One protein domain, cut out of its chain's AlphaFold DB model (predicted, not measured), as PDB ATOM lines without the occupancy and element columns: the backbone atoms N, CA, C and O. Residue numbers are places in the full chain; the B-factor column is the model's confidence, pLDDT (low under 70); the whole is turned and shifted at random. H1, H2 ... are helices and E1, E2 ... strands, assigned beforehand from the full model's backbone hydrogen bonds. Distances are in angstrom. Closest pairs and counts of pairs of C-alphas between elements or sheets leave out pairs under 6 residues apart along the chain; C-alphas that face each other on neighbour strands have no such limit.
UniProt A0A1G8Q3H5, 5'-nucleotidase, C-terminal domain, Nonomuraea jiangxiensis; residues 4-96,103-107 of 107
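Overview. This is residues 4 to 96 and 103 to 107 of the 107 residues of the protein "5'-nucleotidase, C-terminal domain" of Nonomuraea jiangxiensis (UniProt A0A1G8Q3H5). In a model with little regular structure, H1 crosses one face of a small sheet, and long loops lead to H2 and outlying H3. The 98 printed residues, under half in named elements, hold three named helices and three named strands, H1 E1 E2 H2 H3 E3, of mixed class. The mixed sheet runs E2 E1 E3. The whole is compact, with radius of gyration 14.5 A and spans 39 by 29 by 28 A.

Along the chain. H1, residues 4 to 10, begins at C-alpha 4 (-62.206, 38.737, 8.984). E1 is 26 to 31, E2 34 to 40, H2 57 to 60, H3 82 to 93, 16.2 A long, and E3 104 to 106, ending at (-77.586, 37.257, 19.413).

Arrangement. E1 and E2 form an antiparallel hairpin, N 29 to O 37 2.9 A. E1 and E3 are parallel, N 30 to O 105 2.8 A. H1 touches E2, closest at C-alphas 7 and 35, 5.5 A. H2 and H3 are apart. H1 and H3 have every O i to N i+4 pair within hydrogen-bond range.

Size, cuts and confidence. Residues 97 to 102 are not printed; C-alphas 96 and 103 are 17.8 A apart.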
ATOM      1  N   ALA A   4     -62.226  37.464   8.262       97.44
ATOM      2  CA  ALA A   4     -62.206  38.737   8.984       97.44
ATOM      3  C   ALA A   4     -63.091  39.807   8.318       97.44
ATOM      4  O   ALA A   4     -63.853  40.500   8.994       97.44
ATOM      5  N   GLN A   5     -63.045  39.915   6.984       96.88
ATOM      6  CA  GLN A   5     -63.917  40.828   6.235       96.88
ATOM      7  C   GLN A   5     -65.395  40.467   6.430       96.88
ATOM      8  O   GLN A   5     -66.218  41.351   6.670       96.88
ATOM      9  N   LEU A   6     -65.728  39.174   6.369       97.25
ATOM     10  CA  LEU A   6     -67.095  38.704   6.574       97.25
ATOM     11  C   LEU A   6     -67.583  38.988   8.001       97.25
ATOM     12  O   LEU A   6     -68.678  39.519   8.162       97.25
ATOM     13  N   LYS A   7     -66.764  38.712   9.025       97.81
ATOM     14  CA  LYS A   7     -67.080  39.033  10.428       97.81
ATOM     15  C   LYS A   7     -67.377  40.519  10.613       97.81
ATOM     16  O   LYS A   7     -68.374  40.856  11.237       97.81
ATOM     17  N   SER A   8     -66.563  41.401  10.029       96.19
ATOM     18  CA  SER A   8     -66.778  42.852  10.112       96.19
ATOM     19  C   SER A   8     -68.105  43.292   9.482       96.19
ATOM     20  O   SER A   8     -68.803  44.125  10.056       96.19
ATOM     21  N   ILE A   9     -68.480  42.715   8.337       95.94
ATOM     22  CA  ILE A   9     -69.753  43.007   7.663       95.94
ATOM     23  C   ILE A   9     -70.944  42.498   8.490       95.94
ATOM     24  O   ILE A   9     -71.923  43.221   8.662       95.94
ATOM     25  N   LEU A  10     -70.860  41.273   9.016       96.94
ATOM     26  CA  LEU A  10     -71.914  40.650   9.828       96.94
ATOM     27  C   LEU A  10     -72.092  41.319  11.200       96.94
ATOM     28  O   LEU A  10     -73.199  41.332  11.731       96.94
ATOM     29  N   ALA A  11     -71.018  41.882  11.759       97.38
ATOM     30  CA  ALA A  11     -71.026  42.618  13.021       97.38
ATOM     31  C   ALA A  11     -71.570  44.049  12.897       97.38
ATOM     32  O   ALA A  11     -71.746  44.729  13.908       97.38
ATOM     33  N   TYR A  12     -71.790  44.546  11.675       96.62
ATOM     34  CA  TYR A  12     -72.143  45.942  11.475       96.62
ATOM     35  C   TYR A  12     -73.485  46.288  12.131       96.62
ATOM     36  O   TYR A  12     -74.527  45.725  11.794       96.62
ATOM     37  N   SER A  13     -73.456  47.276  13.026       94.75
ATOM     38  CA  SER A  13     -74.649  47.810  13.680       94.75
ATOM     39  C   SER A  13     -75.441  48.688  12.713       94.75
ATOM     40  O   SER A  13     -75.235  49.899  12.632       94.75
ATOM     41  N   ASN A  14     -76.362  48.071  11.975       95.00
ATOM     42  CA  ASN A  14     -77.280  48.778  11.093       95.00
ATOM     43  C   ASN A  14     -78.158  49.774  11.893       95.00
ATOM     44  O   ASN A  14     -78.717  49.385  12.922       95.00
ATOM     45  N   PRO A  15     -78.341  51.032  11.438       92.50
ATOM     46  CA  PRO A  15     -79.110  52.041  12.177       92.50
ATOM     47  C   PRO A  15     -80.587  51.691  12.414       92.50
ATOM     48  O   PRO A  15     -81.206  52.233  13.324       92.50
ATOM     49  N   GLN A  16     -81.163  50.807  11.598       94.38
ATOM     50  CA  GLN A  16     -82.539  50.321  11.723       94.38
ATOM     51  C   GLN A  16     -82.645  49.053  12.593       94.38
ATOM     52  O   GLN A  16     -83.725  48.478  12.708       94.38
ATOM     53  N   GLY A  17     -81.541  48.594  13.194       91.81
ATOM     54  CA  GLY A  17     -81.499  47.366  13.993       91.81
ATOM     55  C   GLY A  17     -81.554  46.083  13.158       91.81
ATOM     56  O   GLY A  17     -81.823  45.009  13.692       91.81
ATOM     57  N   TRP A  18     -81.334  46.174  11.843       93.94
ATOM     58  CA  TRP A  18     -81.334  45.011  10.957       93.94
ATOM     59  C   TRP A  18     -80.027  44.223  11.030       93.94
ATOM     60  O   TRP A  18     -78.946  44.778  11.201       93.94
ATOM     61  N   ILE A  19     -80.132  42.917  10.811       93.88
ATOM     62  CA  ILE A  19     -78.999  41.992  10.739       93.88
ATOM     63  C   ILE A  19     -78.966  41.316   9.369       93.88
ATOM     64  O   ILE A  19     -80.006  41.120   8.733       93.88
ATOM     65  N   LEU A  20     -77.777  40.929   8.911       95.06
ATOM     66  CA  LEU A  20     -77.643  40.157   7.679       95.06
ATOM     67  C   LEU A  20     -77.960  38.687   7.948       95.06
ATOM     68  O   LEU A  20     -77.289  38.023   8.731       95.06
ATOM     69  N   THR A  21     -78.976  38.162   7.267       93.38
ATOM     70  CA  THR A  21     -79.384  36.764   7.419       93.38
ATOM     71  C   THR A  21     -78.650  35.879   6.406       93.38
ATOM     72  O   THR A  21     -78.673  36.158   5.205       93.38
ATOM     73  N   PRO A  22     -77.965  34.812   6.853       96.12
ATOM     74  CA  PRO A  22     -77.176  33.989   5.953       96.12
ATOM     75  C   PRO A  22     -77.970  32.805   5.377       96.12
ATOM     76  O   PRO A  22     -79.075  32.454   5.811       96.12
ATOM     77  N   SER A  23     -77.361  32.143   4.391       94.69
ATOM     78  CA  SER A  23     -77.816  30.845   3.873       94.69
ATOM     79  C   SER A  23     -77.645  29.722   4.908       94.69
ATOM     80  O   SER A  23     -76.947  29.885   5.905       94.69
ATOM     81  N   SER A  24     -78.261  28.558   4.671       94.56
ATOM     82  CA  SER A  24     -78.273  27.412   5.607       94.56
ATOM     83  C   SER A  24     -76.892  26.871   5.986       94.56
ATOM     84  O   SER A  24     -76.747  26.249   7.041       94.56
ATOM     85  N   SER A  25     -75.893  27.103   5.137       95.81
ATOM     86  CA  SER A  25     -74.512  26.684   5.342       95.81
ATOM     87  C   SER A  25     -73.762  27.525   6.369       95.81
ATOM     88  O   SER A  25     -72.743  27.060   6.866       95.81
ATOM     89  N   LEU A  26     -74.217  28.736   6.701       97.94
ATOM     90  CA  LEU A  26     -73.456  29.658   7.540       97.94
ATOM     91  C   LEU A  26     -74.215  30.001   8.823       97.94
ATOM     92  O   LEU A  26     -75.406  30.308   8.791       97.94
ATOM     93  N   ARG A  27     -73.506  29.928   9.951       98.25
ATOM     94  CA  ARG A  27     -73.995  30.302  11.285       98.25
ATOM     95  C   ARG A  27     -73.041  31.293  11.920       98.25
ATOM     96  O   ARG A  27     -71.827  31.118  11.785       98.25
ATOM     97  N   TYR A  28     -73.574  32.288  12.621       98.56
ATOM     98  CA  TYR A  28     -72.751  33.205  13.403       98.56
ATOM     99  C   TYR A  28     -73.401  33.629  14.720       98.56
ATOM    100  O   TYR A  28     -74.629  33.675  14.838       98.56
ATOM    101  N   THR A  29     -72.551  33.959  15.688       98.38
ATOM    102  CA  THR A  29     -72.940  34.534  16.979       98.38
ATOM    103  C   THR A  29     -72.500  35.991  17.013       98.38
ATOM    104  O   THR A  29     -71.323  36.279  16.797       98.38
ATOM    105  N   LEU A  30     -73.447  36.901  17.242       97.44
ATOM    106  CA  LEU A  30     -73.224  38.327  17.460       97.44
ATOM    107  C   LEU A  30     -73.308  38.613  18.958       97.44
ATOM    108  O   LEU A  30     -74.339  38.354  19.571       97.44
ATOM    109  N   GLU A  31     -72.243  39.167  19.519       97.06
ATOM    110  CA  GLU A  31     -72.133  39.476  20.942       97.06
ATOM    111  C   GLU A  31     -71.398  40.807  21.100       97.06
ATOM    112  O   GLU A  31     -70.316  41.001  20.541       97.06
ATOM    113  N   GLY A  32     -72.013  41.769  21.792       93.56
ATOM    114  CA  GLY A  32     -71.394  43.076  22.054       93.56
ATOM    115  C   GLY A  32     -70.964  43.863  20.803       93.56
ATOM    116  O   GLY A  32     -70.019  44.646  20.867       93.56
ATOM    117  N   GLY A  33     -71.621  43.650  19.657       94.12
ATOM    118  CA  GLY A  33     -71.261  44.296  18.386       94.12
ATOM    119  C   GLY A  33     -70.087  43.642  17.645       94.12
ATOM    120  O   GLY A  33     -69.517  44.258  16.748       94.12
ATOM    121  N   ALA A  34     -69.727  42.405  17.996       97.25
ATOM    122  CA  ALA A  34     -68.713  41.613  17.311       97.25
ATOM    123  C   ALA A  34     -69.236  40.211  16.973       97.25
ATOM    124  O   ALA A  34     -70.050  39.642  17.696       97.25
ATOM    125  N   VAL A  35     -68.742  39.629  15.877       98.31
ATOM    126  CA  VAL A  35     -68.989  38.214  15.573       98.31
ATOM    127  C   VAL A  35     -67.966  37.357  16.314       98.31
ATOM    128  O   VAL A  35     -66.793  37.333  15.931       98.31
ATOM    129  N   THR A  36     -68.405  36.660  17.362       98.06
ATOM    130  CA  THR A  36     -67.551  35.829  18.230       98.06
ATOM    131  C   THR A  36     -67.407  34.399  17.719       98.06
ATOM    132  O   THR A  36     -66.358  33.780  17.882       98.06
ATOM    133  N   GLU A  37     -68.417  33.893  17.012       98.25
ATOM    134  CA  GLU A  37     -68.411  32.567  16.393       98.25
ATOM    135  C   GLU A  37     -68.874  32.687  14.937       98.25
ATOM    136  O   GLU A  37     -69.858  33.364  14.645       98.25
ATOM    137  N   LEU A  38     -68.176  32.021  14.015       98.62
ATOM    138  CA  LEU A  38     -68.547  31.949  12.602       98.62
ATOM    139  C   LEU A  38     -68.217  30.555  12.074       98.62
ATOM    140  O   LEU A  38     -67.058  30.140  12.111       98.62
ATOM    141  N   THR A  39     -69.220  29.845  11.561       98.62
ATOM    142  CA  THR A  39     -69.030  28.529  10.940       98.62
ATOM    143  C   THR A  39     -69.601  28.488   9.530       98.62
ATOM    144  O   THR A  39     -70.625  29.109   9.239       98.62
ATOM    145  N   LEU A  40     -68.937  27.731   8.658       98.19
ATOM    146  CA  LEU A  40     -69.378  27.404   7.309       98.19
ATOM    147  C   LEU A  40     -69.419  25.880   7.179       98.19
ATOM    148  O   LEU A  40     -68.402  25.209   7.319       98.19
ATOM    149  N   ASN A  41     -70.605  25.327   6.932       96.88
ATOM    150  CA  ASN A  41     -70.886  23.891   6.934       96.88
ATOM    151  C   ASN A  41     -70.451  23.201   8.239       96.88
ATOM    152  O   ASN A  41     -69.908  22.101   8.221       96.88
ATOM    153  N   GLY A  42     -70.650  23.877   9.375       97.38
ATOM    154  CA  GLY A  42     -70.253  23.386  10.697       97.38
ATOM    155  C   GLY A  42     -68.756  23.503  11.004       97.38
ATOM    156  O   GLY A  42     -68.352  23.219  12.126       97.38
ATOM    157  N   VAL A  43     -67.934  23.957  10.053       98.44
ATOM    158  CA  VAL A  43     -66.495  24.157  10.254       98.44
ATOM    159  C   VAL A  43     -66.226  25.613  10.641       98.44
ATOM    160  O   VAL A  43     -66.736  26.508   9.960       98.44
ATOM    161  N   PRO A  44     -65.443  25.888  11.702       98.62
ATOM    162  CA  PRO A  44     -65.034  27.244  12.047       98.62
ATOM    163  C   PRO A  44     -64.338  27.951  10.886       98.62
ATOM    164  O   PRO A  44     -63.500  27.372  10.198       98.62
ATOM    165  N   VAL A  45     -64.681  29.220  10.692       98.56
ATOM    166  CA  VAL A  45     -64.067  30.071   9.675       98.56
ATOM    167  C   VAL A  45     -62.890  30.828  10.282       98.56
ATOM    168  O   VAL A  45     -63.072  31.637  11.197       98.56
ATOM    169  N   ALA A  46     -61.692  30.595   9.744       98.50
ATOM    170  CA  ALA A  46     -60.498  31.353  10.111       98.50
ATOM    171  C   ALA A  46     -60.517  32.765   9.497       98.50
ATOM    172  O   ALA A  46     -61.141  33.006   8.463       98.50
ATOM    173  N   ASP A  47     -59.819  33.711  10.124       98.12
ATOM    174  CA  ASP A  47     -59.839  35.122   9.717       98.12
ATOM    175  C   ASP A  47     -59.226  35.369   8.334       98.12
ATOM    176  O   ASP A  47     -59.694  36.237   7.592       98.12
ATOM    177  N   ASP A  48     -58.214  34.589   7.966       97.94
ATOM    178  CA  ASP A  48     -57.515  34.632   6.683       97.94
ATOM    179  C   ASP A  48     -58.158  33.739   5.610       97.94
ATOM    180  O   ASP A  48     -57.864  33.887   4.420       97.94
ATOM    181  N   GLN A  49     -59.088  32.858   5.996       98.25
ATOM    182  CA  GLN A  49     -59.768  31.959   5.072       98.25
ATOM    183  C   GLN A  49     -60.520  32.751   4.003       98.25
ATOM    184  O   GLN A  49     -61.386  33.576   4.299       98.25
ATOM    185  N   VAL A  50     -60.242  32.458   2.734       97.06
ATOM    186  CA  VAL A  50     -60.941  33.075   1.605       97.06
ATOM    187  C   VAL A  50     -62.252  32.341   1.333       97.06
ATOM    188  O   VAL A  50     -62.272  31.143   1.057       97.06
ATOM    189  N   ILE A  51     -63.355  33.088   1.354       95.88
ATOM    190  CA  ILE A  51     -64.718  32.587   1.172       95.88
ATOM    191  C   ILE A  51     -65.362  33.277  -0.030       95.88
ATOM    192  O   ILE A  51     -65.247  34.498  -0.224       95.88
ATOM    193  N   LYS A  52     -66.073  32.487  -0.838       95.69
ATOM    194  CA  LYS A  52     -66.960  32.986  -1.892       95.69
ATOM    195  C   LYS A  52     -68.347  33.204  -1.298       95.69
ATOM    196  O   LYS A  52     -68.942  32.273  -0.771       95.69
ATOM    197  N   ILE A  53     -68.839  34.434  -1.395       95.38
ATOM    198  CA  ILE A  53     -70.144  34.851  -0.880       95.38
ATOM    199  C   ILE A  53     -70.966  35.372  -2.052       95.38
ATOM    200  O   ILE A  53     -70.456  36.142  -2.865       95.38
ATOM    201  N   ALA A  54     -72.224  34.947  -2.128       94.38
ATOM    202  CA  ALA A  54     -73.215  35.532  -3.020       94.38
ATOM    203  C   ALA A  54     -73.993  36.613  -2.261       94.38
ATOM    204  O   ALA A  54     -74.421  36.387  -1.130       94.38
ATOM    205  N   ALA A  55     -74.160  37.778  -2.880       93.38
ATOM    206  CA  ALA A  55     -74.955  38.885  -2.364       93.38
ATOM    207  C   ALA A  55     -75.459  39.744  -3.523       93.38
ATOM    208  O   ALA A  55     -74.858  39.758  -4.600       93.38
ATOM    209  N   ASN A  56     -76.552  40.469  -3.295       92.56
ATOM    210  CA  ASN A  56     -77.074  41.409  -4.278       92.56
ATOM    211  C   ASN A  56     -76.203  42.679  -4.367       92.56
ATOM    212  O   ASN A  56     -75.394  42.997  -3.487       92.56
ATOM    213  N   SER A  57     -76.380  43.431  -5.452       91.00
ATOM    214  CA  SER A  57     -75.609  44.649  -5.727       91.00
ATOM    215  C   SER A  57     -75.877  45.782  -4.731       91.00
ATOM    216  O   SER A  57     -74.982  46.596  -4.503       91.00
ATOM    217  N   VAL A  58     -77.065  45.829  -4.121       93.00
ATOM    218  CA  VAL A  58     -77.445  46.818  -3.098       93.00
ATOM    219  C   VAL A  58     -76.532  46.700  -1.878       93.00
ATOM    220  O   VAL A  58     -75.891  47.684  -1.504       93.00
ATOM    221  N   LEU A  59     -76.397  45.493  -1.314       93.06
ATOM    222  CA  LEU A  59     -75.507  45.231  -0.179       93.06
ATOM    223  C   LEU A  59     -74.047  45.498  -0.542       93.06
ATOM    224  O   LEU A  59     -73.347  46.220   0.165       93.06
ATOM    225  N   MET A  60     -73.593  44.969  -1.682       92.31
ATOM    226  CA  MET A  60     -72.201  45.127  -2.109       92.31
ATOM    227  C   MET A  60     -71.801  46.592  -2.331       92.31
ATOM    228  O   MET A  60     -70.639  46.948  -2.120       92.31
ATOM    229  N   SER A  61     -72.750  47.439  -2.735       92.38
ATOM    230  CA  SER A  61     -72.519  48.865  -2.991       92.38
ATOM    231  C   SER A  61     -72.654  49.740  -1.740       92.38
ATOM    232  O   SER A  61     -72.359  50.928  -1.813       92.38
ATOM    233  N   GLY A  62     -73.040  49.172  -0.591       94.00
ATOM    234  CA  GLY A  62     -73.178  49.905   0.670       94.00
ATOM    235  C   GLY A  62     -74.500  50.655   0.832       94.00
ATOM    236  O   GLY A  62     -74.550  51.699   1.479       94.00
ATOM    237  N   TYR A  63     -75.570  50.151   0.218       92.81
ATOM    238  CA  TYR A  63     -76.929  50.636   0.448       92.81
ATOM    239  C   TYR A  63     -77.661  49.746   1.469       92.81
ATOM    240  O   TYR A  63     -77.147  48.725   1.920       92.81
ATOM    241  N   GLY A  64     -78.877  50.142   1.864       89.25
ATOM    242  CA  GLY A  64     -79.682  49.391   2.839       89.25
ATOM    243  C   GLY A  64     -79.223  49.552   4.292       89.25
ATOM    244  O   GLY A  64     -79.537  48.715   5.131       89.25
ATOM    245  N   GLY A  65     -78.459  50.610   4.582       93.50
ATOM    246  CA  GLY A  65     -77.917  50.867   5.917       93.50
ATOM    247  C   GLY A  65     -76.727  49.979   6.283       93.50
ATOM    248  O   GLY A  65     -76.389  49.905   7.453       93.50
ATOM    249  N   PHE A  66     -76.097  49.306   5.314       95.25
ATOM    250  CA  PHE A  66     -74.878  48.513   5.504       95.25
ATOM    251  C   PHE A  66     -73.685  49.173   4.803       95.25
ATOM    252  O   PHE A  66     -73.870  49.864   3.802       95.25
ATOM    253  N   PRO A  67     -72.447  48.971   5.285       94.81
ATOM    254  CA  PRO A  67     -71.269  49.537   4.652       94.81
ATOM    255  C   PRO A  67     -70.998  48.856   3.312       94.81
ATOM    256  O   PRO A  67     -71.304  47.681   3.113       94.81
ATOM    257  N   GLN A  68     -70.347  49.578   2.401       95.25
ATOM    258  CA  GLN A  68     -69.820  48.984   1.176       95.25
ATOM    259  C   GLN A  68     -68.816  47.872   1.514       95.25
ATOM    260  O   GLN A  68     -67.957  48.045   2.383       95.25
ATOM    261  N   TRP A  69     -68.869  46.755   0.785       93.62
ATOM    262  CA  TRP A  69     -68.009  45.587   1.011       93.62
ATOM    263  C   TRP A  69     -66.596  45.812   0.445       93.62
ATOM    264  O   TRP A  69     -66.194  45.221  -0.562       93.62
ATOM    265  N   LYS A  70     -65.843  46.723   1.070       90.75
ATOM    266  CA  LYS A  70     -64.497  47.140   0.648       90.75
ATOM    267  C   LYS A  70     -63.477  46.004   0.762       90.75
ATOM    268  O   LYS A  70     -63.561  45.153   1.641       90.75
ATOM    269  N   GLY A  71     -62.491  46.006  -0.137       87.62
ATOM    270  CA  GLY A  71     -61.416  45.005  -0.155       87.62
ATOM    271  C   GLY A  71     -61.863  43.608  -0.600       87.62
ATOM    272  O   GLY A  71     -61.099  42.655  -0.466       87.62
ATOM    273  N   THR A  72     -63.086  43.470  -1.121       89.62
ATOM    274  CA  THR A  72     -63.590  42.210  -1.669       89.62
ATOM    275  C   THR A  72     -63.320  42.123  -3.170       89.62
ATOM    276  O   THR A  72     -63.398  43.111  -3.899       89.62
ATOM    277  N   THR A  73     -62.994  40.923  -3.649       91.75
ATOM    278  CA  THR A  73     -62.836  40.651  -5.082       91.75
ATOM    279  C   THR A  73     -64.158  40.166  -5.659       91.75
ATOM    280  O   THR A  73     -64.698  39.151  -5.216       91.75
ATOM    281  N   ILE A  74     -64.664  40.866  -6.673       90.19
ATOM    282  CA  ILE A  74     -65.841  40.429  -7.423       90.19
ATOM    283  C   ILE A  74     -65.391  39.398  -8.456       90.19
ATOM    284  O   ILE A  74     -64.682  39.734  -9.399       90.19
ATOM    285  N   VAL A  75     -65.815  38.148  -8.276       89.88
ATOM    286  CA  VAL A  75     -65.471  37.033  -9.179       89.88
ATOM    287  C   VAL A  75     -66.577  36.707 -10.187       89.88
ATOM    288  O   VAL A  75     -66.347  35.949 -11.121       89.88
ATOM    289  N   TYR A  76     -67.776  37.269 -10.003       90.00
ATOM    290  CA  TYR A  76     -68.922  37.095 -10.894       90.00
ATOM    291  C   TYR A  76     -69.857  38.310 -10.799       90.00
ATOM    292  O   TYR A  76     -70.099  38.817  -9.704       90.00
ATOM    293  N   ARG A  77     -70.372  38.778 -11.942       86.69
ATOM    294  CA  ARG A  77     -71.411  39.816 -12.046       86.69
ATOM    295  C   ARG A  77     -72.497  39.308 -12.989       86.69
ATOM    296  O   ARG A  77     -72.226  39.121 -14.169       86.69
ATOM    297  N   GLY A  78     -73.697  39.076 -12.470       87.75
ATOM    298  CA  GLY A  78     -74.824  38.550 -13.238       87.75
ATOM    299  C   GLY A  78     -75.760  37.723 -12.365       87.75
ATOM    300  O   GLY A  78     -75.665  37.763 -11.140       87.75
ATOM    301  N   GLY A  79     -76.627  36.951 -13.013       87.31
ATOM    302  CA  GLY A  79     -77.645  36.136 -12.356       87.31
ATOM    303  C   GLY A  79     -79.024  36.792 -12.359       87.31
ATOM    304  O   GLY A  79     -79.209  37.905 -12.851       87.31
ATOM    305  N   LEU A  80     -79.997  36.046 -11.845       92.00
ATOM    306  CA  LEU A  80     -81.355  36.528 -11.629       92.00
ATOM    307  C   LEU A  80     -81.366  37.540 -10.475       92.00
ATOM    308  O   LEU A  80     -80.564  37.436  -9.548       92.00
ATOM    309  N   ASP A  81     -82.294  38.495 -10.508       94.00
ATOM    310  CA  ASP A  81     -82.568  39.320  -9.331       94.00
ATOM    311  C   ASP A  81     -83.145  38.474  -8.177       94.00
ATOM    312  O   ASP A  81     -83.480  37.296  -8.347       94.00
ATOM    313  N   ASP A  82     -83.268  39.066  -6.987       93.19
ATOM    314  CA  ASP A  82     -83.733  38.353  -5.790       93.19
ATOM    315  C   ASP A  82     -85.142  37.752  -5.982       93.19
ATOM    316  O   ASP A  82     -85.426  36.653  -5.498       93.19
ATOM    317  N   ARG A  83     -86.021  38.418  -6.750       96.00
ATOM    318  CA  ARG A  83     -87.391  37.952  -7.019       96.00
ATOM    319  C   ARG A  83     -87.390  36.743  -7.950       96.00
ATOM    320  O   ARG A  83     -88.063  35.754  -7.663       96.00
ATOM    321  N   ALA A  84     -86.665  36.813  -9.060       96.56
ATOM    322  CA  ALA A  84     -86.558  35.722 -10.019       96.56
ATOM    323  C   ALA A  84     -85.773  34.533  -9.435       96.56
ATOM    324  O   ALA A  84     -86.137  33.382  -9.678       96.56
ATOM    325  N   THR A  85     -84.771  34.793  -8.591       95.44
ATOM    326  CA  THR A  85     -84.053  33.761  -7.827       95.44
ATOM    327  C   THR A  85     -84.997  33.027  -6.876       95.44
ATOM    328  O   THR A  85     -85.033  31.795  -6.881       95.44
ATOM    329  N   LEU A  86     -85.814  33.758  -6.108       95.06
ATOM    330  CA  LEU A  86     -86.812  33.154  -5.223       95.06
ATOM    331  C   LEU A  86     -87.852  32.344  -6.009       95.06
ATOM    332  O   LEU A  86     -88.147  31.211  -5.637       95.06
ATOM    333  N   ALA A  87     -88.380  32.887  -7.110       97.12
ATOM    334  CA  ALA A  87     -89.339  32.178  -7.957       97.12
ATOM    335  C   ALA A  87     -88.756  30.862  -8.502       97.12
ATOM    336  O   ALA A  87     -89.396  29.816  -8.401       97.12
ATOM    337  N   SER A  88     -87.518  30.894  -9.007       97.00
ATOM    338  CA  SER A  88     -86.817  29.701  -9.491       97.00
ATOM    339  C   SER A  88     -86.610  28.666  -8.378       97.00
ATOM    340  O   SER A  88     -86.856  27.478  -8.590       97.00
ATOM    341  N   TYR A  89     -86.232  29.102  -7.171       95.19
ATOM    342  CA  TYR A  89     -86.097  28.209  -6.022       95.19
ATOM    343  C   TYR A  89     -87.423  27.526  -5.670       95.19
ATOM    344  O   TYR A  89     -87.451  26.308  -5.509       95.19
ATOM    345  N   LEU A  90     -88.521  28.284  -5.594       96.75
ATOM    346  CA  LEU A  90     -89.843  27.747  -5.267       96.75
ATOM    347  C   LEU A  90     -90.327  26.742  -6.317       96.75
ATOM    348  O   LEU A  90     -90.821  25.684  -5.946       96.75
ATOM    349  N   MET A  91     -90.138  27.023  -7.610       97.25
ATOM    350  CA  MET A  91     -90.501  26.087  -8.682       97.25
ATOM    351  C   MET A  91     -89.755  24.752  -8.571       97.25
ATOM    352  O   MET A  91     -90.346  23.703  -8.811       97.25
ATOM    353  N   ASN A  92     -88.480  24.789  -8.182       97.12
ATOM    354  CA  ASN A  92     -87.622  23.605  -8.134       97.12
ATOM    355  C   ASN A  92     -87.700  22.819  -6.815       97.12
ATOM    356  O   ASN A  92     -87.223  21.691  -6.763       97.12
ATOM    357  N   ASN A  93     -88.249  23.405  -5.747       96.06
ATOM    358  CA  ASN A  93     -88.193  22.833  -4.393       96.06
ATOM    359  C   ASN A  93     -89.564  22.796  -3.691       96.06
ATOM    360  O   ASN A  93     -89.621  22.683  -2.469       96.06
ATOM    361  N   SER A  94     -90.671  22.934  -4.429       95.19
ATOM    362  CA  SER A  94     -92.021  22.900  -3.852       95.19
ATOM    363  C   SER A  94     -92.466  21.468  -3.498       95.19
ATOM    364  O   SER A  94     -92.264  20.564  -4.312       95.19
ATOM    365  N   PRO A  95     -93.129  21.248  -2.343       95.50
ATOM    366  CA  PRO A  95     -93.464  22.243  -1.321       95.50
ATOM    367  C   PRO A  95     -92.251  22.646  -0.473       95.50
ATOM    368  O   PRO A  95     -91.457  21.807  -0.056       95.50
ATOM    369  N   VAL A  96     -92.149  23.941  -0.156       94.69
ATOM    370  CA  VAL A  96     -91.113  24.459   0.750       94.69
ATOM    371  C   VAL A  96     -91.619  24.533   2.187       94.69
ATOM    372  O   VAL A  96     -92.794  24.793   2.436       94.69
ATOM    373  N   ARG A 103     -79.676  30.252  12.532       96.88
ATOM    374  CA  ARG A 103     -78.577  30.758  11.695       96.88
ATOM    375  C   ARG A 103     -77.833  31.939  12.308       96.88
ATOM    376  O   ARG A 103     -76.655  32.133  12.015       96.88
ATOM    377  N   VAL A 104     -78.519  32.726  13.129       97.25
ATOM    378  CA  VAL A 104     -77.940  33.866  13.840       97.25
ATOM    379  C   VAL A 104     -78.283  33.740  15.310       97.25
ATOM    380  O   VAL A 104     -79.455  33.636  15.659       97.25
ATOM    381  N   THR A 105     -77.262  33.772  16.157       97.38
ATOM    382  CA  THR A 105     -77.423  33.870  17.610       97.38
ATOM    383  C   THR A 105     -77.038  35.278  18.039       97.38
ATOM    384  O   THR A 105     -75.975  35.756  17.655       97.38
ATOM    385  N   ILE A 106     -77.885  35.947  18.820       95.06
ATOM    386  CA  ILE A 106     -77.586  37.257  19.413       95.06
ATOM    387  C   ILE A 106     -77.454  37.053  20.923       95.06
ATOM    388  O   ILE A 106     -78.347  36.451  21.524       95.06
ATOM    389  N   ARG A 107     -76.341  37.507  21.504       94.25
ATOM    390  CA  ARG A 107     -76.037  37.446  22.940       94.25
ATOM    391  C   ARG A 107     -75.745  38.835  23.499       94.25
ATOM    392  O   ARG A 107     -75.140  39.655  22.770       94.25
TER     393      ARG A 107